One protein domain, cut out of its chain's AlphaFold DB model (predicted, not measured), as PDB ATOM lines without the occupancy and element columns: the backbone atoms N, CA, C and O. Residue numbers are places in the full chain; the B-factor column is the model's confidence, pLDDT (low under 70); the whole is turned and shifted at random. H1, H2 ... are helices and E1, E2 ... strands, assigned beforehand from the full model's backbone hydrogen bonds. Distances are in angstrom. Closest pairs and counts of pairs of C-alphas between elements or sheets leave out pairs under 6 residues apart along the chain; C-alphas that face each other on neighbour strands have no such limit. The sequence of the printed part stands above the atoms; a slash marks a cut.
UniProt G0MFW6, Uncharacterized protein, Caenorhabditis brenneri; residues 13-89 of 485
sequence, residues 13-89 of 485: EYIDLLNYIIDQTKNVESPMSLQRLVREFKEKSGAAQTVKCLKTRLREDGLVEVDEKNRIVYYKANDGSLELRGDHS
ATOM      1  N   GLU A  13     114.215 260.364 290.404       88.50
ATOM      2  CA  GLU A  13     113.050 261.262 290.325       88.50
ATOM      3  C   GLU A  13     111.754 260.495 290.013       88.50
ATOM      4  O   GLU A  13     110.668 260.877 290.452       88.50
ATOM      5  N   TYR A  14     111.850 259.410 289.241       86.38
ATOM      6  CA  TYR A  14     110.696 258.581 288.901       86.38
ATOM      7  C   TYR A  14     110.256 257.709 290.078       86.38
ATOM      8  O   TYR A  14     109.062 257.597 290.356       86.38
ATOM      9  N   ILE A  15     111.218 257.133 290.800       87.12
ATOM     10  CA  ILE A  15     110.952 256.386 292.032       87.12
ATOM     11  C   ILE A  15     110.274 257.300 293.064       87.12
ATOM     12  O   ILE A  15     109.285 256.900 293.682       87.12
ATOM     13  N   ASP A  16     110.743 258.539 293.200       92.44
ATOM     14  CA  ASP A  16     110.145 259.532 294.094       92.44
ATOM     15  C   ASP A  16     108.723 259.913 293.668       92.44
ATOM     16  O   ASP A  16     107.836 260.012 294.518       92.44
ATOM     17  N   LEU A  17     108.465 260.053 292.362       90.25
ATOM     18  CA  LEU A  17     107.113 260.280 291.839       90.25
ATOM     19  C   LEU A  17     106.168 259.123 292.183       90.25
ATOM     20  O   LEU A  17     105.040 259.361 292.614       90.25
ATOM     21  N   LEU A  18     106.609 257.876 292.009       86.00
ATOM     22  CA  LEU A  18     105.806 256.697 292.337       86.00
ATOM     23  C   LEU A  18     105.501 256.619 293.839       86.00
ATOM     24  O   LEU A  18     104.349 256.411 294.223       86.00
ATOM     25  N   ASN A  19     106.507 256.851 294.686       88.69
ATOM     26  CA  ASN A  19     106.333 256.898 296.139       88.69
ATOM     27  C   ASN A  19     105.391 258.032 296.564       88.69
ATOM     28  O   ASN A  19     104.569 257.842 297.461       88.69
ATOM     29  N   TYR A  20     105.462 259.188 295.902       91.88
ATOM     30  CA  TYR A  20     104.544 260.296 296.147       91.88
ATOM     31  C   TYR A  20     103.104 259.941 295.780       91.88
ATOM     32  O   TYR A  20     102.199 260.197 296.570       91.88
ATOM     33  N   ILE A  21     102.879 259.340 294.604       85.81
ATOM     34  CA  ILE A  21     101.539 258.913 294.175       85.81
ATOM     35  C   ILE A  21     100.960 257.938 295.195       85.81
ATOM     36  O   ILE A  21      99.847 258.153 295.661       85.81
ATOM     37  N   ILE A  22     101.739 256.934 295.600       83.94
ATOM     38  CA  ILE A  22     101.363 255.993 296.655       83.94
ATOM     39  C   ILE A  22     100.918 256.724 297.914       83.94
ATOM     40  O   ILE A  22      99.831 256.464 298.428       83.94
ATOM     41  N   ASP A  23     101.753 257.632 298.414       89.44
ATOM     42  CA  ASP A  23     101.502 258.294 299.684       89.44
ATOM     43  C   ASP A  23     100.258 259.180 299.623       89.44
ATOM     44  O   ASP A  23      99.419 259.132 300.521       89.44
ATOM     45  N   GLN A  24     100.080 259.898 298.510       86.62
ATOM     46  CA  GLN A  24      98.869 260.669 298.258       86.62
ATOM     47  C   GLN A  24      97.637 259.784 298.124       86.62
ATOM     48  O   GLN A  24      96.568 260.228 298.515       86.62
ATOM     49  N   THR A  25      97.763 258.561 297.600       81.00
ATOM     50  CA  THR A  25      96.619 257.662 297.404       81.00
ATOM     51  C   THR A  25      96.112 256.997 298.680       81.00
ATOM     52  O   THR A  25      94.927 256.685 298.738       81.00
ATOM     53  N   LYS A  26      96.942 256.834 299.723       80.81
ATOM     54  CA  LYS A  26      96.593 256.069 300.941       80.81
ATOM     55  C   LYS A  26      95.273 256.474 301.608       80.81
ATOM     56  O   LYS A  26      94.630 255.614 302.193       80.81
ATOM     57  N   ASN A  27      94.879 257.747 301.519       73.06
ATOM     58  CA  ASN A  27      93.718 258.305 302.226       73.06
ATOM     59  C   ASN A  27      92.712 258.981 301.279       73.06
ATOM     60  O   ASN A  27      92.107 259.996 301.621       73.06
ATOM     61  N   VAL A  28      92.596 258.501 300.042       73.81
ATOM     62  CA  VAL A  28      91.834 259.214 299.011       73.81
ATOM     63  C   VAL A  28      90.389 258.765 298.969       73.81
ATOM     64  O   VAL A  28      90.076 257.701 298.449       73.81
ATOM     65  N   GLU A  29      89.502 259.646 299.420       62.66
ATOM     66  CA  GLU A  29      88.046 259.472 299.333       62.66
ATOM     67  C   GLU A  29      87.476 259.849 297.951       62.66
ATOM     68  O   GLU A  29      86.285 259.689 297.692       62.66
ATOM     69  N   SER A  30      88.286 260.405 297.039       60.53
ATOM     70  CA  SER A  30      87.809 260.904 295.741       60.53
ATOM     71  C   SER A  30      88.845 260.809 294.617       60.53
ATOM     72  O   SER A  30      90.001 261.176 294.813       60.53
ATOM     73  N   PRO A  31      88.452 260.394 293.397       62.62
ATOM     74  CA  PRO A  31      89.388 260.173 292.299       62.62
ATOM     75  C   PRO A  31      90.200 261.433 291.975       62.62
ATOM     76  O   PRO A  31      89.647 262.498 291.692       62.62
ATOM     77  N   MET A  32      91.526 261.298 291.979       74.31
ATOM     78  CA  MET A  32      92.439 262.393 291.668       74.31
ATOM     79  C   MET A  32      92.808 262.440 290.190       74.31
ATOM     80  O   MET A  32      93.068 261.427 289.542       74.31
ATOM     81  N   SER A  33      92.893 263.658 289.655       82.62
ATOM     82  CA  SER A  33      93.429 263.884 288.316       82.62
ATOM     83  C   SER A  33      94.931 263.608 288.295       82.62
ATOM     84  O   SER A  33      95.695 264.222 289.041       82.62
ATOM     85  N   LEU A  34      95.375 262.769 287.357       80.69
ATOM     86  CA  LEU A  34      96.796 262.494 287.120       80.69
ATOM     87  C   LEU A  34      97.606 263.783 286.896       80.69
ATOM     88  O   LEU A  34      98.741 263.908 287.342       80.69
ATOM     89  N   GLN A  35      97.015 264.775 286.223       85.75
ATOM     90  CA  GLN A  35      97.671 266.060 285.980       85.75
ATOM     91  C   GLN A  35      97.846 266.877 287.262       85.75
ATOM     92  O   GLN A  35      98.825 267.614 287.377       85.75
ATOM     93  N   ARG A  36      96.903 266.772 288.201       87.50
ATOM     94  CA  ARG A  36      96.994 267.426 289.506       87.50
ATOM     95  C   ARG A  36      98.091 266.774 290.348       87.50
ATOM     96  O   ARG A  36      98.987 267.485 290.781       87.50
ATOM     97  N   LEU A  37      98.101 265.443 290.445       87.38
ATOM     98  CA  LEU A  37      99.131 264.687 291.172       87.38
ATOM     99  C   LEU A  37     100.550 265.007 290.687       87.38
ATOM    100  O   LEU A  37     101.421 265.327 291.489       87.38
ATOM    101  N   VAL A  38     100.778 264.984 289.369       90.12
ATOM    102  CA  VAL A  38     102.103 265.276 288.796       90.12
ATOM    103  C   VAL A  38     102.511 266.738 289.017       90.12
ATOM    104  O   VAL A  38     103.695 267.028 289.191       90.12
ATOM    105  N   ARG A  39     101.552 267.670 289.012       91.88
ATOM    106  CA  ARG A  39     101.815 269.088 289.283       91.88
ATOM    107  C   ARG A  39     102.214 269.307 290.740       91.88
ATOM    108  O   ARG A  39     103.261 269.894 290.978       91.88
ATOM    109  N   GLU A  40     101.437 268.771 291.677       93.69
ATOM    110  CA  GLU A  40     101.728 268.860 293.112       93.69
ATOM    111  C   GLU A  40     103.055 268.175 293.461       93.69
ATOM    112  O   GLU A  40     103.846 268.716 294.232       93.69
ATOM    113  N   PHE A  41     103.344 267.018 292.853       94.38
ATOM    114  CA  PHE A  41     104.645 266.364 292.992       94.38
ATOM    115  C   PHE A  41     105.777 267.284 292.544       94.38
ATOM    116  O   PHE A  41     106.759 267.444 293.264       94.38
ATOM    117  N   LYS A  42     105.647 267.903 291.364       94.44
ATOM    118  CA  LYS A  42     106.671 268.802 290.827       94.44
ATOM    119  C   LYS A  42     106.890 270.016 291.733       94.44
ATOM    120  O   LYS A  42     108.034 270.397 291.958       94.44
ATOM    121  N   GLU A  43     105.814 270.600 292.251       95.00
ATOM    122  CA  GLU A  43     105.868 271.734 293.180       95.00
ATOM    123  C   GLU A  43     106.555 271.364 294.503       95.00
ATOM    124  O   GLU A  43     107.354 272.149 295.007       95.00
ATOM    125  N   LYS A  44     106.303 270.161 295.038       95.31
ATOM    126  CA  LYS A  44     106.884 269.695 296.311       95.31
ATOM    127  C   LYS A  44     108.327 269.201 296.197       95.31
ATOM    128  O   LYS A  44     109.123 269.449 297.094       95.31
ATOM    129  N   SER A  45     108.655 268.471 295.133       93.94
ATOM    130  CA  SER A  45     109.976 267.847 294.949       93.94
ATOM    131  C   SER A  45     110.995 268.765 294.275       93.94
ATOM    132  O   SER A  45     112.194 268.521 294.373       93.94
ATOM    133  N   GLY A  46     110.539 269.800 293.557       94.19
ATOM    134  CA  GLY A  46     111.407 270.606 292.699       94.19
ATOM    135  C   GLY A  46     111.927 269.847 291.472       94.19
ATOM    136  O   GLY A  46     112.929 270.265 290.894       94.19
ATOM    137  N   ALA A  47     111.269 268.747 291.074       91.19
ATOM    138  CA  ALA A  47     111.712 267.890 289.976       91.19
ATOM    139  C   ALA A  47     112.017 268.688 288.696       91.19
ATOM    140  O   ALA A  47     111.205 269.505 288.230       91.19
ATOM    141  N   ALA A  48     113.173 268.405 288.087       91.25
ATOM    142  CA  ALA A  48     113.628 269.107 286.887       91.25
ATOM    143  C   ALA A  48     112.724 268.807 285.678       91.25
ATOM    144  O   ALA A  48     112.550 269.632 284.773       91.25
ATOM    145  N   GLN A  49     112.096 267.629 285.671       90.25
ATOM    146  CA  GLN A  49     111.238 267.183 284.584       90.25
ATOM    147  C   GLN A  49     109.954 268.004 284.431       90.25
ATOM    148  O   GLN A  49     109.383 268.586 285.357       90.25
ATOM    149  N   THR A  50     109.456 268.071 283.199       92.81
ATOM    150  CA  THR A  50     108.174 268.722 282.913       92.81
ATOM    151  C   THR A  50     107.008 267.816 283.310       92.81
ATOM    152  O   THR A  50     107.093 266.594 283.200       92.81
ATOM    153  N   VAL A  51     105.873 268.416 283.689       88.69
ATOM    154  CA  VAL A  51     104.623 267.683 283.985       88.69
ATOM    155  C   VAL A  51     104.230 266.768 282.817       88.69
ATOM    156  O   VAL A  51     103.770 265.648 283.022       88.69
ATOM    157  N   LYS A  52     104.464 267.214 281.575       90.00
ATOM    158  CA  LYS A  52     104.219 266.423 280.363       90.00
ATOM    159  C   LYS A  52     105.112 265.177 280.291       90.00
ATOM    160  O   LYS A  52     104.610 264.114 279.934       90.00
ATOM    161  N   CYS A  53     106.396 265.294 280.636       88.56
ATOM    162  CA  CYS A  53     107.347 264.178 280.642       88.56
ATOM    163  C   CYS A  53     106.940 263.117 281.670       88.56
ATOM    164  O   CYS A  53     106.727 261.964 281.306       88.56
ATOM    165  N   LEU A  54     106.704 263.533 282.916       84.56
ATOM    166  CA  LEU A  54     106.273 262.644 284.000       84.56
ATOM    167  C   LEU A  54     104.945 261.936 283.674       84.56
ATOM    168  O   LEU A  54     104.826 260.726 283.844       84.56
ATOM    169  N   LYS A  55     103.968 262.659 283.104       83.00
ATOM    170  CA  LYS A  55     102.696 262.075 282.639       83.00
ATOM    171  C   LYS A  55     102.889 261.050 281.518       83.00
ATOM    172  O   LYS A  55     102.158 260.068 281.467       83.00
ATOM    173  N   THR A  56     103.828 261.296 280.604       85.56
ATOM    174  CA  THR A  56     104.126 260.371 279.498       85.56
ATOM    175  C   THR A  56     104.777 259.102 280.036       85.56
ATOM    176  O   THR A  56     104.329 258.020 279.693       85.56
ATOM    177  N   ARG A  57     105.726 259.230 280.970       83.12
ATOM    178  CA  ARG A  57     106.389 258.087 281.617       83.12
ATOM    179  C   ARG A  57     105.421 257.185 282.380       83.12
ATOM    180  O   ARG A  57     105.458 255.977 282.204       83.12
ATOM    181  N   LEU A  58     104.479 257.757 283.133       78.81
ATOM    182  CA  LEU A  58     103.441 256.963 283.811       78.81
ATOM    183  C   LEU A  58     102.552 256.174 282.831       78.81
ATOM    184  O   LEU A  58     102.008 255.138 283.198       78.81
ATOM    185  N   ARG A  59     102.411 256.645 281.585       79.00
ATOM    186  CA  ARG A  59     101.704 255.926 280.512       79.00
ATOM    187  C   ARG A  59     102.580 254.892 279.798       79.00
ATOM    188  O   ARG A  59     102.046 254.069 279.070       79.00
ATOM    189  N   GLU A  60     103.900 254.942 279.967       83.56
ATOM    190  CA  GLU A  60     104.823 253.947 279.410       83.56
ATOM    191  C   GLU A  60     104.926 252.692 280.288       83.56
ATOM    192  O   GLU A  60     105.321 251.650 279.779       83.56
ATOM    193  N   ASP A  61     104.553 252.768 281.571       78.19
ATOM    194  CA  ASP A  61     104.612 251.651 282.535       78.19
ATOM    195  C   ASP A  61     103.344 250.781 282.566       78.19
ATOM    196  O   ASP A  61     103.343 249.664 283.091       78.19
ATOM    197  N   GLY A  62     102.255 251.277 281.986       84.12
ATOM    198  CA  GLY A  62     100.991 250.565 281.929       84.12
ATOM    199  C   GLY A  62     100.049 251.152 280.894       84.12
ATOM    200  O   GLY A  62     100.094 252.342 280.580       84.12
ATOM    201  N   LEU A  63      99.162 250.309 280.383       86.38
ATOM    202  CA  LEU A  63      98.044 250.739 279.562       86.38
ATOM    203  C   LEU A  63      97.047 251.481 280.458       86.38
ATOM    204  O   LEU A  63      96.479 250.894 281.377       86.38
ATOM    205  N   VAL A  64      96.855 252.776 280.196       87.12
ATOM    206  CA  VAL A  64      95.916 253.627 280.938       87.12
ATOM    207  C   VAL A  64      94.869 254.170 279.981       87.12
ATOM    208  O   VAL A  64      95.190 254.977 279.106       87.12
ATOM    209  N   GLU A  65      93.614 253.785 280.184       87.94
ATOM    210  CA  GLU A  65      92.482 254.398 279.496       87.94
ATOM    211  C   GLU A  65      91.813 255.398 280.431       87.94
ATOM    212  O   GLU A  65      91.623 255.155 281.631       87.94
ATOM    213  N   VAL A  66      91.476 256.555 279.871       86.00
ATOM    214  CA  VAL A  66      90.787 257.624 280.585       86.00
ATOM    215  C   VAL A  66      89.483 257.962 279.882       86.00
ATOM    216  O   VAL A  66      89.415 257.902 278.656       86.00
ATOM    217  N   ASP A  67      88.461 258.327 280.651       86.31
ATOM    218  CA  ASP A  67      87.204 258.823 280.093       86.31
ATOM    219  C   ASP A  67      87.317 260.272 279.582       86.31
ATOM    220  O   ASP A  67      88.358 260.927 279.696       86.31
ATOM    221  N   GLU A  68      86.213 260.807 279.057       88.44
ATOM    222  CA  GLU A  68      86.097 262.190 278.566       88.44
ATOM    223  C   GLU A  68      86.454 263.249 279.626       88.44
ATOM    224  O   GLU A  68      86.861 264.364 279.299       88.44
ATOM    225  N   LYS A  69      86.353 262.900 280.914       84.50
ATOM    226  CA  LYS A  69      86.693 263.764 282.054       84.50
ATOM    227  C   LYS A  69      88.130 263.550 282.540       84.50
ATOM    228  O   LYS A  69      88.512 264.098 283.573       84.50
ATOM    229  N   ASN A  70      88.945 262.798 281.797       81.38
ATOM    230  CA  ASN A  70      90.313 262.412 282.145       81.38
ATOM    231  C   ASN A  70      90.429 261.615 283.463       81.38
ATOM    232  O   ASN A  70      91.458 261.695 284.142       81.38
ATOM    233  N   ARG A  71      89.397 260.852 283.839       81.25
ATOM    234  CA  ARG A  71      89.434 259.910 284.972       81.25
ATOM    235  C   ARG A  71      89.879 258.540 284.474       81.25
ATOM    236  O   ARG A  71      89.496 258.147 283.379       81.25
ATOM    237  N   ILE A  72      90.668 257.812 285.261       82.94
ATOM    238  CA  ILE A  72      91.154 256.474 284.887       82.94
ATOM    239  C   ILE A  72      89.982 255.486 284.925       82.94
ATOM    240  O   ILE A  72      89.444 255.236 286.003       82.94
ATOM    241  N   VAL A  73      89.595 254.938 283.771       90.25
ATOM    242  CA  VAL A  73      88.574 253.874 283.652       90.25
ATOM    243  C   VAL A  73      89.202 252.489 283.586       90.25
ATOM    244  O   VAL A  73      88.595 251.501 283.993       90.25
ATOM    245  N   TYR A  74      90.443 252.416 283.113       89.94
ATOM    246  CA  TYR A  74      91.182 251.173 283.027       89.94
ATOM    247  C   TYR A  74      92.666 251.431 283.226       89.94
ATOM    248  O   TYR A  74      93.235 252.376 282.675       89.94
ATOM    249  N   TYR A  75      93.284 250.580 284.029       86.69
ATOM    250  CA  TYR A  75      94.720 250.540 284.210       86.69
ATOM    251  C   TYR A  75      95.176 249.091 284.144       86.69
ATOM    252  O   TYR A  75      94.655 248.244 284.866       86.69
ATOM    253  N   LYS A  76      96.186 248.815 283.327       88.56
ATOM    254  CA  LYS A  76      96.878 247.531 283.311       88.56
ATOM    255  C   LYS A  76      98.375 247.758 283.324       88.56
ATOM    256  O   LYS A  76      98.915 248.340 282.386       88.56
ATOM    257  N   ALA A  77      99.042 247.288 284.373       85.50
ATOM    258  CA  ALA A  77     100.497 247.303 284.433       85.50
ATOM    259  C   ALA A  77     101.071 246.455 283.286       85.50
ATOM    260  O   ALA A  77     100.546 245.381 282.978       85.50
ATOM    261  N   ASN A  78     102.148 246.915 282.645       82.44
ATOM    262  CA  ASN A  78     102.730 246.219 281.490       82.44
ATOM    263  C   ASN A  78     103.315 244.840 281.829       82.44
ATOM    264  O   ASN A  78     103.450 243.994 280.949       82.44
ATOM    265  N   ASP A  79     103.661 244.606 283.092       83.50
ATOM    266  CA  ASP A  79     104.099 243.303 283.595       83.50
ATOM    267  C   ASP A  79     102.931 242.362 283.944       83.50
ATOM    268  O   ASP A  79     103.159 241.217 284.329       83.50
ATOM    269  N   GLY A  80     101.685 242.831 283.813       86.19
ATOM    270  CA  GLY A  80     100.476 242.080 284.134       86.19
ATOM    271  C   GLY A  80     100.203 241.914 285.634       86.19
ATOM    272  O   GLY A  80      99.267 241.204 285.985       86.19
ATOM    273  N   SER A  81     100.978 242.554 286.516       85.31
ATOM    274  CA  SER A  81     100.843 242.417 287.978       85.31
ATOM    275  C   SER A  81      99.556 243.028 288.542       85.31
ATOM    276  O   SER A  81      99.098 242.628 289.612       85.31
ATOM    277  N   LEU A  82      98.967 243.993 287.832       80.88
ATOM    278  CA  LEU A  82      97.786 244.722 288.272       80.88
ATOM    279  C   LEU A  82      96.897 245.080 287.080       80.88
ATOM    280  O   LEU A  82      97.359 245.683 286.111       80.88
ATOM    281  N   GLU A  83      95.611 244.755 287.186       87.94
ATOM    282  CA  GLU A  83      94.562 245.182 286.262       87.94
ATOM    283  C   GLU A  83      93.408 245.781 287.080       87.94
ATOM    284  O   GLU A  83      92.806 245.105 287.912       87.94
ATOM    285  N   LEU A  84      93.128 247.067 286.872       85.81
ATOM    286  CA  LEU A  84      92.050 247.812 287.514       85.81
ATOM    287  C   LEU A  84      91.059 248.262 286.448       85.81
ATOM    288  O   LEU A  84      91.442 248.855 285.440       85.81
ATOM    289  N   ARG A  85      89.774 248.019 286.694       88.19
ATOM    290  CA  ARG A  85      88.658 248.510 285.882       88.19
ATOM    291  C   ARG A  85      87.747 249.322 286.790       88.19
ATOM    292  O   ARG A  85      87.351 248.839 287.845       88.19
ATOM    293  N   GLY A  86      87.450 250.552 286.396       86.19
ATOM    294  CA  GLY A  86      86.571 251.455 287.124       86.19
ATOM    295  C   GLY A  86      85.480 251.982 286.205       86.19
ATOM    296  O   GLY A  86      85.774 252.696 285.248       86.19
ATOM    297  N   ASP A  87      84.226 251.656 286.510       85.56
ATOM    298  CA  ASP A  87      83.075 252.301 285.883       85.56
ATOM    299  C   ASP A  87      82.695 253.537 286.708       85.56
ATOM    300  O   ASP A  87      82.265 253.446 287.858       85.56
ATOM    301  N   HIS A  88      82.892 254.716 286.117       83.94
ATOM    302  CA  HIS A  88      82.577 255.998 286.747       83.94
ATOM    303  C   HIS A  88      81.197 256.541 286.358       83.94
ATOM    304  O   HIS A  88      80.927 257.732 286.589       83.94
ATOM    305  N   SER A  89      80.347 255.721 285.732       86.56
ATOM    306  CA  SER A  89      78.956 256.065 285.454       86.56
ATOM    307  C   SER A  89      78.198 256.342 286.758       86.56
ATOM    308  O   SER A  89      78.493 255.773 287.813       86.56
TER     309      SER A  89
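What this domain is: This is residues 13 to 89 of the 485 residues of an uncharacterized protein of Caenorhabditis brenneri (UniProt G0MFW6). A small antiparallel sheet of three strands makes one end of the domain, and three helices, set steeply to one another with H2 joining H1 and H3, make the other end. H3 runs by a one-residue link into E1, while H1 and H2 stay apart from the strands. The 77 printed residues hold, along the chain, H1 H2 H3 E1 E2 E3, with the sheet in the order E1, E2, E3; the class is mixed, helices and strands. The whole is compact, with a radius of gyration of the C-alphas of 12.5 A and spans of 35 by 28 by 23 A.

How they stand to each other: E1, residues 62 to 66, E2, residues 72 to 77, and E3, residues 83 to 85, form a meander, each strand the antiparallel neighbour of the one before. In the hairpin of E1 and E2, N 63 and O 76 are 2.8 A apart, within hydrogen-bond range; in that of E2 and E3, N 84 and O 75 are, at 2.8 A. H3, residues 51 to 60, is only just on the sheet, with 5 pairs of C-alphas within 10 A, and only grazes it with residues 58 to 60. H2, residues 34 to 45, touches H3 at a steep tilt of 60 degrees, opposite ways; their closest C-alphas, of Val 38 and Val 51, are 5.9 A apart. H1, residues 13 to 25, touches H2 with residues 17 to 21 alone, at a steep tilt of 64 degrees, opposite ways; the closest C-alphas, of Leu 17 and Phe 41, are 6.7 A apart. In H1, H2 and H3 every O i to N i+4 pair is within hydrogen-bond range.

Where its parts are: E2 is 13.1 A from first to last C-alpha and E1 12.5 A; E3 ends at C-alpha 85 (88.658, 248.510, 285.882). H1 begins at C-alpha 13 (113.050, 261.262, 290.325) and is 18.2 A long, H2 16.2 A and H3 14.5 A.

The domain as a whole: The C-alphas farthest apart, of Ala 48 and Ser 89, are 37.1 A from each other. The printed part has no cut and no long link. Residues 29 to 31 have pLDDT under 70.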